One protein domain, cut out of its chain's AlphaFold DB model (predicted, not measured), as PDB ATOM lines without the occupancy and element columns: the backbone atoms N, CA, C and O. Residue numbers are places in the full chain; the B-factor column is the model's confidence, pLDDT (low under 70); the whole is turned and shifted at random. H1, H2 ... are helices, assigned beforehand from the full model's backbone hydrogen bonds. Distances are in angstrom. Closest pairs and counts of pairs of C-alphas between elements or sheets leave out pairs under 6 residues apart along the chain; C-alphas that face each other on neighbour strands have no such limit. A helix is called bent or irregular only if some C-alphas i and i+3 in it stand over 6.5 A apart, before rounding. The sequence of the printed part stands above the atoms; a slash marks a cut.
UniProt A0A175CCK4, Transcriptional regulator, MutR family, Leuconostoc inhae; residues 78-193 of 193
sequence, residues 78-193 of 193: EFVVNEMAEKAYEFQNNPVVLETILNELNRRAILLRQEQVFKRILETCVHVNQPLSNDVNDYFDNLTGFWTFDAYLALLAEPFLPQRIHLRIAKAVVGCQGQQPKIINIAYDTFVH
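This is residues 78 to 193 of the 193 residues of the protein "Transcriptional regulator, MutR family" of Leuconostoc inhae (UniProt A0A175CCK4). Six helices make a rounded bundle, helices packed together, with H5 in the middle: H1, H2 and H3 form a triangle on one side of it, and the hairpin of H6 and H7 is on the other. The short H4 bridges these two groups, touching H3 and H6. The printed part has 116 residues with seven named helices, H1 to H7 along the chain, and no named strand: all helix. It is compact, with a radius of gyration of the C-alphas of 13.4 A and spans of 36 by 28 by 26 A.

H3, residues 113 to 126, touches H5, residues 148 to 160, at residues 153 to 157 of H5 alone; the closest C-alphas, of Ile 121 and Ala 157, are 5.9 A apart. H2, residues 95 to 106, forms a hairpin with H3, closest at Pro 95 and Val 126, C-alphas 6.0 A apart. H1, residues 78 to 90, touches H5, closest at the C-alphas of Ala 85 and Tyr 152, 6.0 A. H4, residues 134 to 141, touches H3 at a steep tilt of 56 degrees, closest at the C-alphas of Val 136 and Val 117, 5.6 A. H7, residues 182 to 191, forms a hairpin with H6, residues 163 to 174; the closest C-alphas, of Phe 191 and Ala 170, are 5.0 A apart. Every O i to N i+4 pair is within hydrogen-bond range in H1, H2, H3, H4, H6 and H7, and 7 of 9 in H5, which is irregular: C-alphas 156 and 159 are 7.6 A apart.

H3 is 20.1 A long, H5 19.6 A and H1 18.4 A. H1 begins at C-alpha 78 (-29.728, -19.757, -38.164); H7 ends at C-alpha 191 (-27.561, 3.365, -28.816).

The farthest C-alphas, of Asn 129 and Gly 178, are 39.2 A apart. The printed part has no cut and no long link. pLDDT is under 70 at residues 78 to 79, 128 to 130 and 177 to 179.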
ATOM      1  N   GLU A  78     -30.360 -20.954 -38.707       53.22
ATOM      2  CA  GLU A  78     -29.728 -19.757 -38.164       53.22
ATOM      3  C   GLU A  78     -29.128 -18.879 -39.278       53.22
ATOM      4  O   GLU A  78     -29.297 -17.664 -39.246       53.22
ATOM      5  N   PHE A  79     -28.535 -19.462 -40.331       59.50
ATOM      6  CA  PHE A  79     -28.032 -18.686 -41.475       59.50
ATOM      7  C   PHE A  79     -29.151 -17.986 -42.252       59.50
ATOM      8  O   PHE A  79     -29.030 -16.809 -42.582       59.50
ATOM      9  N   VAL A  80     -30.265 -18.682 -42.490       72.81
ATOM     10  CA  VAL A  80     -31.395 -18.128 -43.250       72.81
ATOM     11  C   VAL A  80     -32.087 -17.015 -42.465       72.81
ATOM     12  O   VAL A  80     -32.475 -16.005 -43.044       72.81
ATOM     13  N   VAL A  81     -32.248 -17.165 -41.146       83.12
ATOM     14  CA  VAL A  81     -32.889 -16.118 -40.336       83.12
ATOM     15  C   VAL A  81     -31.962 -14.918 -40.138       83.12
ATOM     16  O   VAL A  81     -32.443 -13.788 -40.149       83.12
ATOM     17  N   ASN A  82     -30.644 -15.128 -40.052       82.81
ATOM     18  CA  ASN A  82     -29.672 -14.033 -40.079       82.81
ATOM     19  C   ASN A  82     -29.778 -13.208 -41.373       82.81
ATOM     20  O   ASN A  82     -29.863 -11.985 -41.302       82.81
ATOM     21  N   GLU A  83     -29.850 -13.864 -42.535       85.31
ATOM     22  CA  GLU A  83     -30.050 -13.185 -43.825       85.31
ATOM     23  C   GLU A  83     -31.397 -12.441 -43.869       85.31
ATOM     24  O   GLU A  83     -31.487 -11.313 -44.354       85.31
ATOM     25  N   MET A  84     -32.456 -13.031 -43.302       93.06
ATOM     26  CA  MET A  84     -33.754 -12.367 -43.168       93.06
ATOM     27  C   MET A  84     -33.684 -11.117 -42.287       93.06
ATOM     28  O   MET A  84     -34.324 -10.125 -42.623       93.06
ATOM     29  N   ALA A  85     -32.942 -11.141 -41.179       94.06
ATOM     30  CA  ALA A  85     -32.784  -9.979 -40.306       94.06
ATOM     31  C   ALA A  85     -31.969  -8.864 -40.969       94.06
ATOM     32  O   ALA A  85     -32.365  -7.702 -40.889       94.06
ATOM     33  N   GLU A  86     -30.905  -9.213 -41.693       93.56
ATOM     34  CA  GLU A  86     -30.149  -8.258 -42.509       93.56
ATOM     35  C   GLU A  86     -31.043  -7.599 -43.562       93.56
ATOM     36  O   GLU A  86     -31.124  -6.372 -43.634       93.56
ATOM     37  N   LYS A  87     -31.798  -8.406 -44.312       94.81
ATOM     38  CA  LYS A  87     -32.736  -7.910 -45.322       94.81
ATOM     39  C   LYS A  87     -33.862  -7.079 -44.709       94.81
ATOM     40  O   LYS A  87     -34.257  -6.067 -45.280       94.81
ATOM     41  N   ALA A  88     -34.395  -7.480 -43.557       96.81
ATOM     42  CA  ALA A  88     -35.405  -6.698 -42.853       96.81
ATOM     43  C   ALA A  88     -34.865  -5.316 -42.476       96.81
ATOM     44  O   ALA A  88     -35.570  -4.330 -42.657       96.81
ATOM     45  N   TYR A  89     -33.619  -5.237 -42.009       96.38
ATOM     46  CA  TYR A  89     -32.975  -3.972 -41.674       96.38
ATOM     47  C   TYR A  89     -32.693  -3.105 -42.910       96.38
ATOM     48  O   TYR A  89     -33.069  -1.934 -42.937       96.38
ATOM     49  N   GLU A  90     -32.109  -3.672 -43.971       96.25
ATOM     50  CA  GLU A  90     -31.829  -2.949 -45.223       96.25
ATOM     51  C   GLU A  90     -33.107  -2.350 -45.836       96.25
ATOM     52  O   GLU A  90     -33.115  -1.219 -46.326       96.25
ATOM     53  N   PHE A  91     -34.217  -3.087 -45.745       96.00
ATOM     54  CA  PHE A  91     -35.513  -2.708 -46.297       96.00
ATOM     55  C   PHE A  91     -36.540  -2.336 -45.217       96.00
ATOM     56  O   PHE A  91     -37.739  -2.484 -45.447       96.00
ATOM     57  N   GLN A  92     -36.104  -1.801 -44.072       93.19
ATOM     58  CA  GLN A  92     -36.982  -1.488 -42.929       93.19
ATOM     59  C   GLN A  92     -38.116  -0.498 -43.249       93.19
ATOM     60  O   GLN A  92     -39.143  -0.479 -42.579       93.19
ATOM     61  N   ASN A  93     -37.973   0.285 -44.323       91.69
ATOM     62  CA  ASN A  93     -38.998   1.214 -44.813       91.69
ATOM     63  C   ASN A  93     -39.931   0.606 -45.883       91.69
ATOM     64  O   ASN A  93     -40.764   1.314 -46.446       91.69
ATOM     65  N   ASN A  94     -39.782  -0.681 -46.213       94.81
ATOM     66  CA  ASN A  94     -40.571  -1.369 -47.234       94.81
ATOM     67  C   ASN A  94     -41.486  -2.432 -46.593       94.81
ATOM     68  O   ASN A  94     -41.047  -3.563 -46.361       94.81
ATOM     69  N   PRO A  95     -42.776  -2.122 -46.361       91.06
ATOM     70  CA  PRO A  95     -43.684  -3.023 -45.651       91.06
ATOM     71  C   PRO A  95     -43.900  -4.356 -46.375       91.06
ATOM     72  O   PRO A  95     -44.074  -5.376 -45.718       91.06
ATOM     73  N   VAL A  96     -43.812  -4.386 -47.712       94.06
ATOM     74  CA  VAL A  96     -43.974  -5.621 -48.501       94.06
ATOM     75  C   VAL A  96     -42.846  -6.612 -48.204       94.06
ATOM     76  O   VAL A  96     -43.080  -7.819 -48.105       94.06
ATOM     77  N   VAL A  97     -41.614  -6.118 -48.042       95.31
ATOM     78  CA  VAL A  97     -40.461  -6.967 -47.705       95.31
ATOM     79  C   VAL A  97     -40.608  -7.512 -46.288       95.31
ATOM     80  O   VAL A  97     -40.450  -8.717 -46.088       95.31
ATOM     81  N   LEU A  98     -40.972  -6.660 -45.327       95.38
ATOM     82  CA  LEU A  98     -41.173  -7.070 -43.937       95.38
ATOM     83  C   LEU A  98     -42.303  -8.099 -43.799       95.38
ATOM     84  O   LEU A  98     -42.127  -9.118 -43.133       95.38
ATOM     85  N   GLU A  99     -43.426  -7.892 -44.489       95.12
ATOM     86  CA  GLU A  99     -44.554  -8.828 -44.508       95.12
ATOM     87  C   GLU A  99     -44.171 -10.169 -45.154       95.12
ATOM     88  O   GLU A  99     -44.557 -11.233 -44.670       95.12
ATOM     89  N   THR A 100     -43.349 -10.148 -46.208       95.38
ATOM     90  CA  THR A 100     -42.827 -11.375 -46.831       95.38
ATOM     91  C   THR A 100     -41.980 -12.182 -45.847       95.38
ATOM     92  O   THR A 100     -42.162 -13.395 -45.729       95.38
ATOM     93  N   ILE A 101     -41.082 -11.519 -45.113       95.19
ATOM     94  CA  ILE A 101     -40.224 -12.167 -44.112       95.19
ATOM     95  C   ILE A 101     -41.068 -12.706 -42.952       95.19
ATOM     96  O   ILE A 101     -40.900 -13.857 -42.549       95.19
ATOM     97  N   LEU A 102     -42.023 -11.917 -42.455       94.75
ATOM     98  CA  LEU A 102     -42.934 -12.328 -41.389       94.75
ATOM     99  C   LEU A 102     -43.750 -13.567 -41.784       94.75
ATOM    100  O   LEU A 102     -43.864 -14.514 -41.004       94.75
ATOM    101  N   ASN A 103     -44.272 -13.603 -43.010       93.12
ATOM    102  CA  ASN A 103     -44.993 -14.760 -43.540       93.12
ATOM    103  C   ASN A 103     -44.115 -16.014 -43.613       93.12
ATOM    104  O   ASN A 103     -44.592 -17.109 -43.318       93.12
ATOM    105  N   GLU A 104     -42.840 -15.868 -43.962       90.81
ATOM    106  CA  GLU A 104     -41.907 -16.992 -43.989       90.81
ATOM    107  C   GLU A 104     -41.577 -17.502 -42.578       90.81
ATOM    108  O   GLU A 104     -41.583 -18.711 -42.347       90.81
ATOM    109  N   LEU A 105     -41.396 -16.611 -41.599       90.38
ATOM    110  CA  LEU A 105     -41.249 -17.000 -40.190       90.38
ATOM    111  C   LEU A 105     -42.504 -17.706 -39.656       90.38
ATOM    112  O   LEU A 105     -42.392 -18.681 -38.917       90.38
ATOM    113  N   ASN A 106     -43.698 -17.264 -40.060       89.88
ATOM    114  CA  ASN A 106     -44.973 -17.875 -39.668       89.88
ATOM    115  C   ASN A 106     -45.159 -19.309 -40.180       89.88
ATOM    116  O   ASN A 106     -45.908 -20.074 -39.575       89.88
ATOM    117  N   ARG A 107     -44.493 -19.690 -41.274       85.88
ATOM    118  CA  ARG A 107     -44.548 -21.054 -41.827       85.88
ATOM    119  C   ARG A 107     -43.650 -22.042 -41.088       85.88
ATOM    120  O   ARG A 107     -43.774 -23.248 -41.297       85.88
ATOM    121  N   ARG A 108     -42.739 -21.559 -40.242       80.62
ATOM    122  CA  ARG A 108     -41.796 -22.412 -39.515       80.62
ATOM    123  C   ARG A 108     -42.487 -23.064 -38.326       80.62
ATOM    124  O   ARG A 108     -43.112 -22.397 -37.509       80.62
ATOM    125  N   ALA A 109     -42.334 -24.383 -38.214       71.00
ATOM    126  CA  ALA A 109     -42.925 -25.156 -37.122       71.00
ATOM    127  C   ALA A 109     -42.297 -24.835 -35.754       71.00
ATOM    128  O   ALA A 109     -42.958 -24.958 -34.726       71.00
ATOM    129  N   ILE A 110     -41.017 -24.449 -35.739       72.44
ATOM    130  CA  ILE A 110     -40.242 -24.151 -34.534       72.44
ATOM    131  C   ILE A 110     -39.411 -22.897 -34.812       72.44
ATOM    132  O   ILE A 110     -38.790 -22.795 -35.868       72.44
ATOM    133  N   LEU A 111     -39.410 -21.965 -33.858       74.44
ATOM    134  CA  LEU A 111     -38.563 -20.774 -33.852       74.44
ATOM    135  C   LEU A 111     -37.747 -20.753 -32.561       74.44
ATOM    136  O   LEU A 111     -38.302 -20.976 -31.477       74.44
ATOM    137  N   LEU A 112     -36.454 -20.453 -32.664       78.56
ATOM    138  CA  LEU A 112     -35.599 -20.205 -31.500       78.56
ATOM    139  C   LEU A 112     -36.015 -18.911 -30.792       78.56
ATOM    140  O   LEU A 112     -36.700 -18.066 -31.366       78.56
ATOM    141  N   ARG A 113     -35.571 -18.713 -29.543       81.81
ATOM    142  CA  ARG A 113     -35.945 -17.532 -28.743       81.81
ATOM    143  C   ARG A 113     -35.671 -16.216 -29.482       81.81
ATOM    144  O   ARG A 113     -36.569 -15.386 -29.566       81.81
ATOM    145  N   GLN A 114     -34.474 -16.035 -30.044       83.56
ATOM    146  CA  GLN A 114     -34.146 -14.820 -30.799       83.56
ATOM    147  C   GLN A 114     -34.981 -14.661 -32.084       83.56
ATOM    148  O   GLN A 114     -35.336 -13.548 -32.453       83.56
ATOM    149  N   GLU A 115     -35.380 -15.757 -32.733       89.88
ATOM    150  CA  GLU A 115     -36.216 -15.723 -33.941       89.88
ATOM    151  C   GLU A 115     -37.681 -15.395 -33.605       89.88
ATOM    152  O   GLU A 115     -38.358 -14.694 -34.353       89.88
ATOM    153  N   GLN A 116     -38.174 -15.849 -32.446       89.94
ATOM    154  CA  GLN A 116     -39.476 -15.440 -31.912       89.94
ATOM    155  C   GLN A 116     -39.495 -13.941 -31.595       89.94
ATOM    156  O   GLN A 116     -40.491 -13.265 -31.847       89.94
ATOM    157  N   VAL A 117     -38.394 -13.410 -31.057       93.75
ATOM    158  CA  VAL A 117     -38.226 -11.971 -30.811       93.75
ATOM    159  C   VAL A 117     -38.185 -11.208 -32.131       93.75
ATOM    160  O   VAL A 117     -38.915 -10.232 -32.278       93.75
ATOM    161  N   PHE A 118     -37.430 -11.695 -33.117       95.50
ATOM    162  CA  PHE A 118     -37.401 -11.118 -34.460       95.50
ATOM    163  C   PHE A 118     -38.793 -11.042 -35.088       95.50
ATOM    164  O   PHE A 118     -39.214  -9.983 -35.547       95.50
ATOM    165  N   LYS A 119     -39.548 -12.142 -35.027       94.38
ATOM    166  CA  LYS A 119     -40.934 -12.198 -35.493       94.38
ATOM    167  C   LYS A 119     -41.801 -11.111 -34.845       94.38
ATOM    168  O   LYS A 119     -42.515 -10.416 -35.554       94.38
ATOM    169  N   ARG A 120     -41.711 -10.928 -33.524       94.25
ATOM    170  CA  ARG A 120     -42.489  -9.915 -32.780       94.25
ATOM    171  C   ARG A 120     -42.114  -8.482 -33.140       94.25
ATOM    172  O   ARG A 120     -42.980  -7.610 -33.190       94.25
ATOM    173  N   ILE A 121     -40.830  -8.240 -33.395       95.25
ATOM    174  CA  ILE A 121     -40.355  -6.948 -33.894       95.25
ATOM    175  C   ILE A 121     -40.971  -6.689 -35.272       95.25
ATOM    176  O   ILE A 121     -41.576  -5.642 -35.470       95.25
ATOM    177  N   LEU A 122     -40.932  -7.665 -36.185       94.75
ATOM    178  CA  LEU A 122     -41.554  -7.536 -37.507       94.75
ATOM    179  C   LEU A 122     -43.070  -7.326 -37.444       94.75
ATOM    180  O   LEU A 122     -43.586  -6.493 -38.181       94.75
ATOM    181  N   GLU A 123     -43.782  -8.032 -36.561       92.81
ATOM    182  CA  GLU A 123     -45.216  -7.806 -36.318       92.81
ATOM    183  C   GLU A 123     -45.483  -6.342 -35.940       92.81
ATOM    184  O   GLU A 123     -46.394  -5.726 -36.484       92.81
ATOM    185  N   THR A 124     -44.636  -5.763 -35.084       91.69
ATOM    186  CA  THR A 124     -44.714  -4.353 -34.669       91.69
ATOM    187  C   THR A 124     -44.394  -3.400 -35.828       91.69
ATOM    188  O   THR A 124     -45.117  -2.429 -36.049       91.69
ATOM    189  N   CYS A 125     -43.353  -3.688 -36.616       90.81
ATOM    190  CA  CYS A 125     -42.967  -2.874 -37.773       90.81
ATOM    191  C   CYS A 125     -44.038  -2.870 -38.880       90.81
ATOM    192  O   CYS A 125     -44.283  -1.836 -39.496       90.81
ATOM    193  N   VAL A 126     -44.679  -4.016 -39.141       89.12
ATOM    194  CA  VAL A 126     -45.736  -4.155 -40.162       89.12
ATOM    195  C   VAL A 126     -47.065  -3.590 -39.655       89.12
ATOM    196  O   VAL A 126     -47.806  -2.953 -40.407       89.12
ATOM    197  N   HIS A 127     -47.373  -3.784 -38.373       81.44
ATOM    198  CA  HIS A 127     -48.605  -3.326 -37.738       81.44
ATOM    199  C   HIS A 127     -48.304  -2.222 -36.719       81.44
ATOM    200  O   HIS A 127     -48.431  -2.433 -35.517       81.44
ATOM    201  N   VAL A 128     -47.990  -1.017 -37.212       66.31
ATOM    202  CA  VAL A 128     -47.545   0.174 -36.443       66.31
ATOM    203  C   VAL A 128     -48.419   0.529 -35.217       66.31
ATOM    204  O   VAL A 128     -47.980   1.239 -34.319       66.31
ATOM    205  N   ASN A 129     -49.649   0.013 -35.131       62.69
ATOM    206  CA  ASN A 129     -50.561   0.225 -34.002       62.69
ATOM    207  C   ASN A 129     -50.440  -0.809 -32.864       62.69
ATOM    208  O   ASN A 129     -51.211  -0.731 -31.904       62.69
ATOM    209  N   GLN A 130     -49.540  -1.792 -32.951       69.50
ATOM    210  CA  GLN A 130     -49.314  -2.761 -31.876       69.50
ATOM    211  C   GLN A 130     -48.109  -2.359 -31.017       69.50
ATOM    212  O   GLN A 130     -47.057  -2.033 -31.559       69.50
ATOM    213  N   PRO A 131     -48.231  -2.364 -29.678       75.88
ATOM    214  CA  PRO A 131     -47.094  -2.111 -28.808       75.88
ATOM    215  C   PRO A 131     -46.098  -3.270 -28.881       75.88
ATOM    216  O   PRO A 131     -46.491  -4.436 -28.976       75.88
ATOM    217  N   LEU A 132     -44.812  -2.944 -28.759       83.88
ATOM    218  CA  LEU A 132     -43.750  -3.938 -28.699       83.88
ATOM    219  C   LEU A 132     -43.988  -4.891 -27.517       83.88
ATOM    220  O   LEU A 132     -44.166  -4.458 -26.376       83.88
ATOM    221  N   SER A 133     -44.004  -6.196 -27.794       84.62
ATOM    222  CA  SER A 133     -44.245  -7.220 -26.772       84.62
ATOM    223  C   SER A 133     -43.201  -7.157 -25.648       84.62
ATOM    224  O   SER A 133     -42.009  -6.991 -25.913       84.62
ATOM    225  N   ASN A 134     -43.631  -7.356 -24.394       86.06
ATOM    226  CA  ASN A 134     -42.743  -7.367 -23.222       86.06
ATOM    227  C   ASN A 134     -41.591  -8.365 -23.367       86.06
ATOM    228  O   ASN A 134     -40.479  -8.084 -22.935       86.06
ATOM    229  N   ASP A 135     -41.824  -9.476 -24.053       86.50
ATOM    230  CA  ASP A 135     -40.809 -10.492 -24.287       86.50
ATOM    231  C   ASP A 135     -39.615  -9.974 -25.117       86.50
ATOM    232  O   ASP A 135     -38.523 -10.537 -25.037       86.50
ATOM    233  N   VAL A 136     -39.801  -8.908 -25.911       93.06
ATOM    234  CA  VAL A 136     -38.706  -8.221 -26.617       93.06
ATOM    235  C   VAL A 136     -37.849  -7.436 -25.621       93.06
ATOM    236  O   VAL A 136     -36.624  -7.493 -25.680       93.06
ATOM    237  N   ASN A 137     -38.467  -6.774 -24.640       93.25
ATOM    238  CA  ASN A 137     -37.730  -6.119 -23.557       93.25
ATOM    239  C   ASN A 137     -36.970  -7.158 -22.717       93.25
ATOM    240  O   ASN A 137     -35.779  -6.984 -22.461       93.25
ATOM    241  N   ASP A 138     -37.623  -8.270 -22.370       90.69
ATOM    242  CA  ASP A 138     -37.015  -9.371 -21.612       90.69
ATOM    243  C   ASP A 138     -35.859 -10.037 -22.366       90.69
ATOM    244  O   ASP A 138     -34.944 -10.598 -21.754       90.69
ATOM    245  N   TYR A 139     -35.881 -10.010 -23.699       92.50
ATOM    246  CA  TYR A 139     -34.763 -10.459 -24.516       92.50
ATOM    247  C   TYR A 139     -33.531  -9.581 -24.291       92.50
ATOM    248  O   TYR A 139     -32.503 -10.081 -23.830       92.50
ATOM    249  N   PHE A 140     -33.662  -8.270 -24.519       94.19
ATOM    250  CA  PHE A 140     -32.562  -7.315 -24.361       94.19
ATOM    251  C   PHE A 140     -32.084  -7.195 -22.909       94.19
ATOM    252  O   PHE A 140     -30.889  -7.034 -22.649       94.19
ATOM    253  N   ASP A 141     -32.987  -7.347 -21.940       91.69
ATOM    254  CA  ASP A 141     -32.644  -7.348 -20.518       91.69
ATOM    255  C   ASP A 141     -31.779  -8.525 -20.093       91.69
ATOM    256  O   ASP A 141     -31.071  -8.419 -19.092       91.69
ATOM    257  N   ASN A 142     -31.810  -9.631 -20.827       87.38
ATOM    258  CA  ASN A 142     -31.100 -10.852 -20.468       87.38
ATOM    259  C   ASN A 142     -29.975 -11.194 -21.452       87.38
ATOM    260  O   ASN A 142     -29.509 -12.333 -21.474       87.38
ATOM    261  N   LEU A 143     -29.511 -10.217 -22.239       83.62
ATOM    262  CA  LEU A 143     -28.350 -10.391 -23.106       83.62
ATOM    263  C   LEU A 143     -27.086 -10.678 -22.287       83.62
ATOM    264  O   LEU A 143     -26.683  -9.899 -21.418       83.62
ATOM    265  N   THR A 144     -26.446 -11.807 -22.593       79.81
ATOM    266  CA  THR A 144     -25.140 -12.210 -22.043       79.81
ATOM    267  C   THR A 144     -23.968 -11.805 -22.937       79.81
ATOM    268  O   THR A 144     -22.819 -11.887 -22.516       79.81
ATOM    269  N   GLY A 145     -24.258 -11.383 -24.165       83.19
ATOM    270  CA  GLY A 145     -23.332 -10.875 -25.171       83.19
ATOM    271  C   GLY A 145     -24.114 -10.073 -26.211       83.19
ATOM    272  O   GLY A 145     -25.337  -9.981 -26.107       83.19
ATOM    273  N   PHE A 146     -23.417  -9.481 -27.178       87.50
ATOM    274  CA  PHE A 146     -24.043  -8.699 -28.241       87.50
ATOM    275  C   PHE A 146     -23.446  -9.092 -29.592       87.50
ATOM    276  O   PHE A 146     -22.267  -8.845 -29.863       87.50
ATOM    277  N   TRP A 147     -24.253  -9.760 -30.407       88.62
ATOM    278  CA  TRP A 147     -23.860 -10.340 -31.687       88.62
ATOM    279  C   TRP A 147     -24.519  -9.600 -32.856       88.62
ATOM    280  O   TRP A 147     -25.363  -8.725 -32.677       88.62
ATOM    281  N   THR A 148     -24.145  -9.954 -34.085       89.50
ATOM    282  CA  THR A 148     -24.692  -9.329 -35.300       89.50
ATOM    283  C   THR A 148     -26.208  -9.452 -35.401       89.50
ATOM    284  O   THR A 148     -26.863  -8.486 -35.780       89.50
ATOM    285  N   PHE A 149     -26.773 -10.601 -35.025       90.69
ATOM    286  CA  PHE A 149     -28.223 -10.777 -35.007       90.69
ATOM    287  C   PHE A 149     -28.889  -9.834 -34.000       90.69
ATOM    288  O   PHE A 149     -29.837  -9.139 -34.354       90.69
ATOM    289  N   ASP A 150     -28.337  -9.724 -32.785       93.56
ATOM    290  CA  ASP A 150     -28.827  -8.791 -31.758       93.56
ATOM    291  C   ASP A 150     -28.797  -7.342 -32.239       93.56
ATOM    292  O   ASP A 150     -29.717  -6.584 -31.943       93.56
ATOM    293  N   ALA A 151     -27.768  -6.968 -33.008       94.94
ATOM    294  CA  ALA A 151     -27.658  -5.644 -33.605       94.94
ATOM    295  C   ALA A 151     -28.807  -5.366 -34.585       94.94
ATOM    296  O   ALA A 151     -29.436  -4.315 -34.482       94.94
ATOM    297  N   TYR A 152     -29.140  -6.313 -35.472       97.00
ATOM    298  CA  TYR A 152     -30.297  -6.168 -36.363       97.00
ATOM    299  C   TYR A 152     -31.608  -6.046 -35.582       97.00
ATOM    300  O   TYR A 152     -32.412  -5.164 -35.877       97.00
ATOM    301  N   LEU A 153     -31.818  -6.884 -34.561       96.56
ATOM    302  CA  LEU A 153     -33.028  -6.821 -33.736       96.56
ATOM    303  C   LEU A 153     -33.142  -5.488 -32.995       96.56
ATOM    304  O   LEU A 153     -34.215  -4.892 -32.977       96.56
ATOM    305  N   ALA A 154     -32.047  -5.026 -32.391       96.62
ATOM    306  CA  ALA A 154     -32.002  -3.770 -31.657       96.62
ATOM    307  C   ALA A 154     -32.348  -2.594 -32.572       96.62
ATOM    308  O   ALA A 154     -33.240  -1.819 -32.249       96.62
ATOM    309  N   LEU A 155     -31.695  -2.504 -33.733       96.94
ATOM    310  CA  LEU A 155     -31.904  -1.423 -34.694       96.94
ATOM    311  C   LEU A 155     -33.326  -1.415 -35.269       96.94
ATOM    312  O   LEU A 155     -33.941  -0.360 -35.348       96.94
ATOM    313  N   LEU A 156     -33.881  -2.584 -35.607       96.00
ATOM    314  CA  LEU A 156     -35.268  -2.692 -36.078       96.00
ATOM    315  C   LEU A 156     -36.291  -2.308 -35.000       96.00
ATOM    316  O   LEU A 156     -37.344  -1.752 -35.308       96.00
ATOM    317  N   ALA A 157     -36.002  -2.627 -33.738       95.38
ATOM    318  CA  ALA A 157     -36.885  -2.330 -32.618       95.38
ATOM    319  C   ALA A 157     -36.729  -0.897 -32.084       95.38
ATOM    320  O   ALA A 157     -37.622  -0.443 -31.369       95.38
ATOM    321  N   GLU A 158     -35.633  -0.202 -32.409       94.88
ATOM    322  CA  GLU A 158     -35.219   1.090 -31.837       94.88
ATOM    323  C   GLU A 158     -36.370   2.088 -31.642       94.88
ATOM    324  O   GLU A 158     -36.538   2.535 -30.498       94.88
ATOM    325  N   PRO A 159     -37.243   2.337 -32.645       92.38
ATOM    326  CA  PRO A 159     -38.298   3.345 -32.528       92.38
ATOM    327  C   PRO A 159     -39.361   3.011 -31.474       92.38
ATOM    328  O   PRO A 159     -40.133   3.873 -31.054       92.38
ATOM    329  N   PHE A 160     -39.435   1.743 -31.070       91.75
ATOM    330  CA  PHE A 160     -40.441   1.199 -30.164       91.75
ATOM    331  C   PHE A 160     -39.867   0.859 -28.782       91.75
ATOM    332  O   PHE A 160     -40.620   0.493 -27.874       91.75
ATOM    333  N   LEU A 161     -38.545   0.946 -28.608       92.94
ATOM    334  CA  LEU A 161     -37.880   0.553 -27.371       92.94
ATOM    335  C   LEU A 161     -37.979   1.651 -26.301       92.94
ATOM    336  O   LEU A 161     -37.728   2.824 -26.573       92.94
ATOM    337  N   PRO A 162     -38.262   1.296 -25.035       93.38
ATOM    338  CA  PRO A 162     -38.200   2.260 -23.945       93.38
ATOM    339  C   PRO A 162     -36.744   2.638 -23.630       93.38
ATOM    340  O   PRO A 162     -35.838   1.806 -23.726       93.38
ATOM    341  N   GLN A 163     -36.528   3.854 -23.112       92.88
ATOM    342  CA  GLN A 163     -35.196   4.384 -22.761       92.88
ATOM    343  C   GLN A 163     -34.356   3.429 -21.893       92.88
ATOM    344  O   GLN A 163     -33.137   3.344 -22.016       92.88
ATOM    345  N   ARG A 164     -35.002   2.683 -20.991       94.62
ATOM    346  CA  ARG A 164     -34.316   1.709 -20.132       94.62
ATOM    347  C   ARG A 164     -33.636   0.600 -20.942       94.62
ATOM    348  O   ARG A 164     -32.547   0.166 -20.571       94.62
ATOM    349  N   ILE A 165     -34.271   0.143 -22.019       95.56
ATOM    350  CA  ILE A 165     -33.729  -0.907 -22.883       95.56
ATOM    351  C   ILE A 165     -32.650  -0.346 -23.805       95.56
ATOM    352  O   ILE A 165     -31.618  -0.995 -23.952       95.56
ATOM    353  N   HIS A 166     -32.803   0.890 -24.292       94.88
ATOM    354  CA  HIS A 166     -31.723   1.621 -24.971       94.88
ATOM    355  C   HIS A 166     -30.424   1.597 -24.152       94.88
ATOM    356  O   HIS A 166     -29.388   1.152 -24.636       94.88
ATOM    357  N   LEU A 167     -30.492   1.944 -22.861       93.50
ATOM    358  CA  LEU A 167     -29.329   1.906 -21.962       93.50
ATOM    359  C   LEU A 167     -28.766   0.489 -21.748       93.50
ATOM    360  O   LEU A 167     -27.555   0.321 -21.577       93.50
ATOM    361  N   ARG A 168     -29.621  -0.546 -21.729       94.25
ATOM    362  CA  ARG A 168     -29.162  -1.943 -21.626       94.25
ATOM    363  C   ARG A 168     -28.414  -2.379 -22.876       94.25
ATOM    364  O   ARG A 168     -27.358  -2.994 -22.726       94.25
ATOM    365  N   ILE A 169     -28.922  -2.031 -24.057       94.69
ATOM    366  CA  ILE A 169     -28.277  -2.303 -25.344       94.69
ATOM    367  C   ILE A 169     -26.952  -1.550 -25.416       94.69
ATOM    368  O   ILE A 169     -25.925  -2.190 -25.618       94.69
ATOM    369  N   ALA A 170     -26.932  -0.248 -25.118       93.69
ATOM    370  CA  ALA A 170     -25.716   0.567 -25.089       93.69
ATOM    371  C   ALA A 170     -24.603  -0.086 -24.253       93.69
ATOM    372  O   ALA A 170     -23.474  -0.258 -24.711       93.69
ATOM    373  N   LYS A 171     -24.939  -0.545 -23.039       92.00
ATOM    374  CA  LYS A 171     -23.996  -1.257 -22.165       92.00
ATOM    375  C   LYS A 171     -23.487  -2.565 -22.782       92.00
ATOM    376  O   LYS A 171     -22.332  -2.921 -22.554       92.00
ATOM    377  N   ALA A 172     -24.336  -3.290 -23.507       90.81
ATOM    378  CA  ALA A 172     -23.962  -4.533 -24.173       90.81
ATOM    379  C   ALA A 172     -23.032  -4.277 -25.372       90.81
ATOM    380  O   ALA A 172     -21.999  -4.936 -25.470       90.81
ATOM    381  N   VAL A 173     -23.334  -3.281 -26.218       90.25
ATOM    382  CA  VAL A 173     -22.539  -2.968 -27.424       90.25
ATOM    383  C   VAL A 173     -21.154  -2.418 -27.076       90.25
ATOM    384  O   VAL A 173     -20.167  -2.803 -27.698       90.25
ATOM    385  N   VAL A 174     -21.036  -1.587 -26.031       88.31
ATOM    386  CA  VAL A 174     -19.734  -1.091 -25.531       88.31
ATOM    387  C   VAL A 174     -18.800  -2.239 -25.117       88.31
ATOM    388  O   VAL A 174     -17.579  -2.102 -25.168       88.31
ATOM    389  N   GLY A 175     -19.357  -3.384 -24.709       79.81
ATOM    390  CA  GLY A 175     -18.592  -4.571 -24.334       79.81
ATOM    391  C   GLY A 175     -17.944  -5.311 -25.509       79.81
ATOM    392  O   GLY A 175     -17.077  -6.156 -25.281       79.81
ATOM    393  N   CYS A 176     -18.322  -5.013 -26.753       79.38
ATOM    394  CA  CYS A 176     -17.735  -5.631 -27.934       79.38
ATOM    395  C   CYS A 176     -16.338  -5.023 -28.200       79.38
ATOM    396  O   CYS A 176     -16.191  -3.814 -28.359       79.38
ATOM    397  N   GLN A 177     -15.286  -5.847 -28.265       57.44
ATOM    398  CA  GLN A 177     -13.908  -5.405 -28.543       57.44
ATOM    399  C   GLN A 177     -13.406  -5.938 -29.895       57.44
ATOM    400  O   GLN A 177     -13.727  -7.063 -30.272       57.44
ATOM    401  N   GLY A 178     -12.573  -5.160 -30.599       65.19
ATOM    402  CA  GLY A 178     -11.869  -5.589 -31.819       65.19
ATOM    403  C   GLY A 178     -12.469  -5.079 -33.135       65.19
ATOM    404  O   GLY A 178     -13.218  -4.107 -33.159       65.19
ATOM    405  N   GLN A 179     -12.097  -5.717 -34.253       60.41
ATOM    406  CA  GLN A 179     -12.605  -5.388 -35.587       60.41
ATOM    407  C   GLN A 179     -14.038  -5.914 -35.724       60.41
ATOM    408  O   GLN A 179     -14.255  -7.115 -35.880       60.41
ATOM    409  N   GLN A 180     -15.015  -5.018 -35.610       72.31
ATOM    410  CA  GLN A 180     -16.421  -5.403 -35.559       72.31
ATOM    411  C   GLN A 180     -17.082  -5.424 -36.943       72.31
ATOM    412  O   GLN A 180     -16.752  -4.601 -37.807       72.31
ATOM    413  N   PRO A 181     -18.055  -6.329 -37.157       81.62
ATOM    414  CA  PRO A 181     -18.972  -6.253 -38.286       81.62
ATOM    415  C   PRO A 181     -19.655  -4.883 -38.355       81.62
ATOM    416  O   PRO A 181     -20.018  -4.310 -37.328       81.62
ATOM    417  N   LYS A 182     -19.884  -4.380 -39.575       88.69
ATOM    418  CA  LYS A 182     -20.450  -3.039 -39.818       88.69
ATOM    419  C   LYS A 182     -21.730  -2.768 -39.027       88.69
ATOM    420  O   LYS A 182     -21.889  -1.673 -38.503       88.69
ATOM    421  N   ILE A 183     -22.614  -3.760 -38.922       92.44
ATOM    422  CA  ILE A 183     -23.891  -3.607 -38.222       92.44
ATOM    423  C   ILE A 183     -23.724  -3.326 -36.724       92.44
ATOM    424  O   ILE A 183     -24.499  -2.561 -36.161       92.44
ATOM    425  N   ILE A 184     -22.686  -3.876 -36.083       90.81
ATOM    426  CA  ILE A 184     -22.442  -3.633 -34.657       90.81
ATOM    427  C   ILE A 184     -21.968  -2.192 -34.441       90.81
ATOM    428  O   ILE A 184     -22.414  -1.552 -33.495       90.81
ATOM    429  N   ASN A 185     -21.167  -1.641 -35.359       90.69
ATOM    430  CA  ASN A 185     -20.795  -0.223 -35.310       90.69
ATOM    431  C   ASN A 185     -22.022   0.684 -35.469       90.69
ATOM    432  O   ASN A 185     -22.161   1.648 -34.732       90.69
ATOM    433  N   ILE A 186     -22.949   0.342 -36.372       94.06
ATOM    434  CA  ILE A 186     -24.193   1.111 -36.527       94.06
ATOM    435  C   ILE A 186     -25.035   1.050 -35.244       94.06
ATOM    436  O   ILE A 186     -25.555   2.072 -34.799       94.06
ATOM    437  N   ALA A 187     -25.139  -0.122 -34.613       94.31
ATOM    438  CA  ALA A 187     -25.808  -0.253 -33.319       94.31
ATOM    439  C   ALA A 187     -25.100   0.558 -32.222       94.31
ATOM    440  O   ALA A 187     -25.764   1.197 -31.410       94.31
ATOM    441  N   TYR A 188     -23.767   0.584 -32.209       93.44
ATOM    442  CA  TYR A 188     -23.001   1.414 -31.281       93.44
ATOM    443  C   TYR A 188     -23.357   2.893 -31.457       93.44
ATOM    444  O   TYR A 188     -23.756   3.543 -30.492       93.44
ATOM    445  N   ASP A 189     -23.304   3.391 -32.692       92.81
ATOM    446  CA  ASP A 189     -23.616   4.785 -33.016       92.81
ATOM    447  C   ASP A 189     -25.074   5.153 -32.708       92.81
ATOM    448  O   ASP A 189     -25.357   6.305 -32.407       92.81
ATOM    449  N   THR A 190     -25.992   4.186 -32.761       94.88
ATOM    450  CA  THR A 190     -27.426   4.411 -32.518       94.88
ATOM    451  C   THR A 190     -27.791   4.414 -31.032       94.88
ATOM    452  O   THR A 190     -28.680   5.151 -30.624       94.88
ATOM    453  N   PHE A 191     -27.152   3.569 -30.214       94.19
ATOM    454  CA  PHE A 191     -27.561   3.365 -28.816       94.19
ATOM    455  C   PHE A 191     -26.627   4.007 -27.786       94.19
ATOM    456  O   PHE A 191     -27.029   4.202 -26.637       94.19
ATOM    457  N   VAL A 192     -25.370   4.280 -28.143       89.12
ATOM    458  CA  VAL A 192     -24.363   4.831 -27.218       89.12
ATOM    459  C   VAL A 192     -24.230   6.349 -27.355       89.12
ATOM    460  O   VAL A 192     -23.897   7.014 -26.369       89.12
ATOM    461  N   HIS A 193     -24.475   6.884 -28.551       74.62
ATOM    462  CA  HIS A 193     -24.403   8.308 -28.875       74.62
ATOM    463  C   HIS A 193     -25.793   8.934 -28.963       74.62
ATOM    464  O   HIS A 193     -25.909  10.099 -28.514       74.62
TER     465      HIS A 193